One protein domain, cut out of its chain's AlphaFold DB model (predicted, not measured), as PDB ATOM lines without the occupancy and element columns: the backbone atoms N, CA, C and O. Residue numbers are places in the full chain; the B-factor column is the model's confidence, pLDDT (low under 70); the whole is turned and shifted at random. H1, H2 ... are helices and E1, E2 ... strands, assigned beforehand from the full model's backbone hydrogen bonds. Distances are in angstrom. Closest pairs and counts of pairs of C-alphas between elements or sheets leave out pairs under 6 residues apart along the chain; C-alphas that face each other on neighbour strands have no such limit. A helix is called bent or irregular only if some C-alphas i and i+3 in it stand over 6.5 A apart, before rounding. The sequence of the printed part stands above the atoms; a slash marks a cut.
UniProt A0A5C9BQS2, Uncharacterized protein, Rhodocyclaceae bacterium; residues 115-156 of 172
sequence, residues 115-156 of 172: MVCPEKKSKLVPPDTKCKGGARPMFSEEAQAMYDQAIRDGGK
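AT A GLANCE: This is residues 115 to 156 of the 172 residues of an uncharacterized protein of Rhodocyclaceae bacterium (UniProt A0A5C9BQS2). Look for a small two-strand hairpin, E1 and E2, with a long loop folding back past E1 and a single helix, H1, running away from this head like an arm. The free part of the arm is residues 149 to 154, of which 149 to 152 belong to H1, and the loop's far point, Gly 133, lies toward the other end of the long axis. The printed part has 42 residues with two named strands and one named helix, in the order E1, E2, H1; the sheet has the order E1 - E2 and is antiparallel, and the class is mixed, helices and strands. The whole is loose, with a radius of gyration of the C-alphas of 11.8 A, and elongated, with spans of 34 by 18 by 14 A.

HOW THE PARTS SIT: Begin with E1, residues 115 to 117, and go on to E2, residues 120 to 125, which together form a hairpin. The two are antiparallel neighbours, with 132 degrees between their N-to-C directions. The C-alphas of Val 116 and Leu 124 face each other at 5.0 A, and those of Met 115 and Val 125 at 5.2 A. On the backbone, look at N 125 and O 115, 2.7 A apart, and at N 120 and O 117, 3.0 A apart, both within hydrogen-bond range. Further along is H1, residues 141 to 152, which is apart from E1. In H1 every O i to N i+4 pair is within hydrogen-bond range, and the helix is neither bent nor irregular.

IN THESE COORDINATES: Find C-alpha 115 at (34.831, 112.583, 95.537), where the printed part and E1 begin; from there E1 runs 7.0 A to Cys 117. E2 starts at Lys 120 and reaches C-alpha 125 at (36.411, 115.037, 99.900), 9.8 A from its first C-alpha. Then find C-alpha 141 at (38.322, 104.831, 91.089); from there H1 runs 16.3 A to Arg 152, whose C-alpha is at (28.875, 99.525, 78.941).

THE WHOLE: The two C-alphas farthest apart, those of Gly 133 and Asp 153, are 34.9 A from each other. The C-alphas of the first and last printed residues, Met 115 and Lys 156, are 20.9 A apart. The link from E1 to E2 is tight, with 2 residues between them; the link from E2 to H1 is long, residues 126 to 140, with no named element. The printed part has no cut. The mean pLDDT of the printed part is 92.8, and no printed residue is under 70.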
ATOM      1  N   MET A 115      33.978 112.635  96.718       97.25
ATOM      2  CA  MET A 115      34.831 112.583  95.537       97.25
ATOM      3  C   MET A 115      36.305 112.574  95.948       97.25
ATOM      4  O   MET A 115      36.617 112.557  97.131       97.25
ATOM      5  N   VAL A 116      37.232 112.578  94.993       97.62
ATOM      6  CA  VAL A 116      38.676 112.645  95.260       97.62
ATOM      7  C   VAL A 116      39.300 113.836  94.550       97.62
ATOM      8  O   VAL A 116      38.880 114.220  93.458       97.62
ATOM      9  N   CYS A 117      40.330 114.416  95.158       97.56
ATOM     10  CA  CYS A 117      41.146 115.415  94.476       97.56
ATOM     11  C   CYS A 117      42.208 114.738  93.591       97.56
ATOM     12  O   CYS A 117      42.796 113.741  94.030       97.56
ATOM     13  N   PRO A 118      42.506 115.261  92.383       95.06
ATOM     14  CA  PRO A 118      43.449 114.631  91.451       95.06
ATOM     15  C   PRO A 118      44.835 114.354  92.052       95.06
ATOM     16  O   PRO A 118      45.449 113.328  91.769       95.06
ATOM     17  N   GLU A 119      45.314 115.249  92.917       95.00
ATOM     18  CA  GLU A 119      46.612 115.160  93.585       95.00
ATOM     19  C   GLU A 119      46.651 114.167  94.757       95.00
ATOM     20  O   GLU A 119      47.733 113.794  95.208       95.00
ATOM     21  N   LYS A 120      45.489 113.760  95.286       93.50
ATOM     22  CA  LYS A 120      45.359 112.867  96.450       93.50
ATOM     23  C   LYS A 120      44.163 111.927  96.280       93.50
ATOM     24  O   LYS A 120      43.167 112.035  96.992       93.50
ATOM     25  N   LYS A 121      44.303 110.954  95.375       91.62
ATOM     26  CA  LYS A 121      43.253 109.979  95.019       91.62
ATOM     27  C   LYS A 121      42.767 109.089  96.171       91.62
ATOM     28  O   LYS A 121      41.686 108.526  96.078       91.62
ATOM     29  N   SER A 122      43.538 108.954  97.250       91.25
ATOM     30  CA  SER A 122      43.160 108.150  98.421       91.25
ATOM     31  C   SER A 122      42.308 108.902  99.446       91.25
ATOM     32  O   SER A 122      41.786 108.279 100.369       91.25
ATOM     33  N   LYS A 123      42.168 110.230  99.321       95.06
ATOM     34  CA  LYS A 123      41.401 111.044 100.267       95.06
ATOM     35  C   LYS A 123      40.063 111.446  99.659       95.06
ATOM     36  O   LYS A 123      40.021 112.232  98.714       95.06
ATOM     37  N   LEU A 124      38.989 110.955 100.273       96.19
ATOM     38  CA  LEU A 124      37.631 111.392  99.982       96.19
ATOM     39  C   LEU A 124      37.404 112.829 100.474       96.19
ATOM     40  O   LEU A 124      37.855 113.209 101.558       96.19
ATOM     41  N   VAL A 125      36.721 113.626  99.661       97.12
ATOM     42  CA  VAL A 125      36.411 115.037  99.900       97.12
ATOM     43  C   VAL A 125      34.982 115.375  99.446       97.12
ATOM     44  O   VAL A 125      34.481 114.759  98.501       97.12
ATOM     45  N   PRO A 126      34.315 116.362 100.072       96.12
ATOM     46  CA  PRO A 126      33.048 116.919  99.595       96.12
ATOM     47  C   PRO A 126      33.074 117.318  98.111       96.12
ATOM     48  O   PRO A 126      34.093 117.843  97.649       96.12
ATOM     49  N   PRO A 127      31.971 117.127  97.365       93.94
ATOM     50  CA  PRO A 127      31.854 117.508  95.956       93.94
ATOM     51  C   PRO A 127      32.191 118.954  95.591       93.94
ATOM     52  O   PRO A 127      32.596 119.235  94.462       93.94
ATOM     53  N   ASP A 128      32.009 119.871  96.534       94.56
ATOM     54  CA  ASP A 128      32.250 121.309  96.421       94.56
ATOM     55  C   ASP A 128      33.665 121.726  96.862       94.56
ATOM     56  O   ASP A 128      34.029 122.903  96.778       94.56
ATOM     57  N   THR A 129      34.496 120.769  97.285       96.50
ATOM     58  CA  THR A 129      35.884 121.019  97.696       96.50
ATOM     59  C   THR A 129      36.689 121.628  96.553       96.50
ATOM     60  O   THR A 129      36.694 121.120  95.437       96.50
ATOM     61  N   LYS A 130      37.459 122.684  96.831       96.38
ATOM     62  CA  LYS A 130      38.462 123.198  95.889       96.38
ATOM     63  C   LYS A 130      39.774 122.442  96.083       96.38
ATOM     64  O   LYS A 130      40.422 122.594  97.118       96.38
ATOM     65  N   CYS A 131      40.164 121.636  95.099       96.62
ATOM     66  CA  CYS A 131      41.428 120.905  95.132       96.62
ATOM     67  C   CYS A 131      42.621 121.834  94.866       96.62
ATOM     68  O   CYS A 131      42.461 123.009  94.504       96.62
ATOM     69  N   LYS A 132      43.845 121.316  95.036       95.56
ATOM     70  CA  LYS A 132      45.062 122.087  94.751       95.56
ATOM     71  C   LYS A 132      45.031 122.626  93.314       95.56
ATOM     72  O   LYS A 132      44.682 121.919  92.375       95.56
ATOM     73  N   GLY A 133      45.392 123.898  93.146       92.38
ATOM     74  CA  GLY A 133      45.361 124.567  91.840       92.38
ATOM     75  C   GLY A 133      43.957 124.925  91.338       92.38
ATOM     76  O   GLY A 133      43.816 125.310  90.185       92.38
ATOM     77  N   GLY A 134      42.920 124.807  92.179       92.81
ATOM     78  CA  GLY A 134      41.545 125.165  91.820       92.81
ATOM     79  C   GLY A 134      40.813 124.104  90.998       92.81
ATOM     80  O   GLY A 134      39.699 124.354  90.541       92.81
ATOM     81  N   ALA A 135      41.411 122.923  90.823       93.75
ATOM     82  CA  ALA A 135      40.754 121.802  90.171       93.75
ATOM     83  C   ALA A 135      39.496 121.376  90.944       93.75
ATOM     84  O   ALA A 135      39.413 121.503  92.172       93.75
ATOM     85  N   ARG A 136      38.512 120.852  90.209       94.94
ATOM     86  CA  ARG A 136      37.318 120.249  90.804       94.94
ATOM     87  C   ARG A 136      37.629 118.819  91.258       94.94
ATOM     88  O   ARG A 136      38.447 118.158  90.611       94.94
ATOM     89  N   PRO A 137      36.973 118.319  92.317       96.31
ATOM     90  CA  PRO A 137      37.041 116.916  92.678       96.31
ATOM     91  C   PRO A 137      36.452 116.058  91.556       96.31
ATOM     92  O   PRO A 137      35.575 116.501  90.811       96.31
ATOM     93  N   MET A 138      36.935 114.828  91.452       95.25
ATOM     94  CA  MET A 138      36.495 113.842  90.469       95.25
ATOM     95  C   MET A 138      36.012 112.567  91.158       95.25
ATOM     96  O   MET A 138      36.257 112.365  92.348       95.25
ATOM     97  N   PHE A 139      35.335 111.687  90.421       94.69
ATOM     98  CA  PHE A 139      34.961 110.380  90.954       94.69
ATOM     99  C   PHE A 139      36.185 109.609  91.458       94.69
ATOM    100  O   PHE A 139      37.265 109.668  90.865       94.69
ATOM    101  N   SER A 140      36.007 108.884  92.568       95.38
ATOM    102  CA  SER A 140      36.981 107.882  93.000       95.38
ATOM    103  C   SER A 140      37.092 106.773  91.950       95.38
ATOM    104  O   SER A 140      36.217 106.627  91.097       95.38
ATOM    105  N   GLU A 141      38.144 105.957  92.019       95.62
ATOM    106  CA  GLU A 141      38.322 104.831  91.089       95.62
ATOM    107  C   GLU A 141      37.136 103.854  91.129       95.62
ATOM    108  O   GLU A 141      36.688 103.377  90.090       95.62
ATOM    109  N   GLU A 142      36.568 103.621  92.315       95.50
ATOM    110  CA  GLU A 142      35.362 102.809  92.477       95.50
ATOM    111  C   GLU A 142      34.149 103.436  91.777       95.50
ATOM    112  O   GLU A 142      33.490 102.781  90.969       95.50
ATOM    113  N   ALA A 143      33.861 104.710  92.055       94.62
ATOM    114  CA  ALA A 143      32.732 105.399  91.440       94.62
ATOM    115  C   ALA A 143      32.902 105.502  89.913       94.62
ATOM    116  O   ALA A 143      31.938 105.318  89.170       94.62
ATOM    117  N   GLN A 144      34.131 105.711  89.436       94.38
ATOM    118  CA  GLN A 144      34.447 105.711  88.012       94.38
ATOM    119  C   GLN A 144      34.187 104.337  87.381       94.38
ATOM    120  O   GLN A 144      33.512 104.262  86.361       94.38
ATOM    121  N   ALA A 145      34.615 103.242  88.014       94.81
ATOM    122  CA  ALA A 145      34.366 101.895  87.500       94.81
ATOM    123  C   ALA A 145      32.862 101.575  87.389       94.81
ATOM    124  O   ALA A 145      32.424 100.959  86.414       94.81
ATOM    125  N   MET A 146      32.056 102.026  88.357       94.56
ATOM    126  CA  MET A 146      30.594 101.899  88.313       94.56
ATOM    127  C   MET A 146      29.966 102.747  87.203       94.56
ATOM    128  O   MET A 146      28.992 102.327  86.574       94.56
ATOM    129  N   TYR A 147      30.502 103.945  86.965       91.19
ATOM    130  CA  TYR A 147      30.073 104.804  85.866       91.19
ATOM    131  C   TYR A 147      30.385 104.150  84.518       91.19
ATOM    132  O   TYR A 147      29.491 104.016  83.685       91.19
ATOM    133  N   ASP A 148      31.609 103.656  84.341       91.69
ATOM    134  CA  ASP A 148      32.041 102.985  83.116       91.69
ATOM    135  C   ASP A 148      31.218 101.720  82.850       91.69
ATOM    136  O   ASP A 148      30.875 101.435  81.704       91.69
ATOM    137  N   GLN A 149      30.848 100.975  83.899       89.69
ATOM    138  CA  GLN A 149      29.926  99.848  83.759       89.69
ATOM    139  C   GLN A 149      28.559 100.300  83.249       89.69
ATOM    140  O   GLN A 149      28.024  99.690  82.334       89.69
ATOM    141  N   ALA A 150      28.015 101.398  83.775       86.19
ATOM    142  CA  ALA A 150      26.735 101.913  83.302       86.19
ATOM    143  C   ALA A 150      26.785 102.371  81.835       86.19
ATOM    144  O   ALA A 150      25.795 102.222  81.124       86.19
ATOM    145  N   ILE A 151      27.922 102.896  81.367       87.44
ATOM    146  CA  ILE A 151      28.131 103.188  79.941       87.44
ATOM    147  C   ILE A 151      28.165 101.891  79.121       87.44
ATOM    148  O   ILE A 151      27.491 101.806  78.096       87.44
ATOM    149  N   ARG A 152      28.872 100.852  79.590       87.06
ATOM    150  CA  ARG A 152      28.875  99.525  78.941       87.06
ATOM    151  C   ARG A 152      27.481  98.902  78.860       87.06
ATOM    152  O   ARG A 152      27.166  98.267  77.860       87.06
ATOM    153  N   ASP A 153      26.641  99.145  79.860       82.31
ATOM    154  CA  ASP A 153      25.255  98.670  79.910       82.31
ATOM    155  C   ASP A 153      24.298  99.499  79.019       82.31
ATOM    156  O   ASP A 153      23.082  99.309  79.067       82.31
ATOM    157  N   GLY A 154      24.819 100.423  78.198       78.06
ATOM    158  CA  GLY A 154      24.051 101.223  77.237       78.06
ATOM    159  C   GLY A 154      23.793 102.673  77.659       78.06
ATOM    160  O   GLY A 154      23.080 103.399  76.961       78.06
ATOM    161  N   GLY A 155      24.367 103.118  78.779       80.12
ATOM    162  CA  GLY A 155      24.369 104.523  79.178       80.12
ATOM    163  C   GLY A 155      25.142 105.413  78.198       80.12
ATOM    164  O   GLY A 155      25.980 104.949  77.429       80.12
ATOM    165  N   LYS A 156      24.869 106.721  78.236       81.50
ATOM    166  CA  LYS A 156      25.576 107.729  77.431       81.50
ATOM    167  C   LYS A 156      26.384 108.655  78.323       81.50
ATOM    168  O   LYS A 156      25.935 109.030  79.405       81.50
TER     169      LYS A 156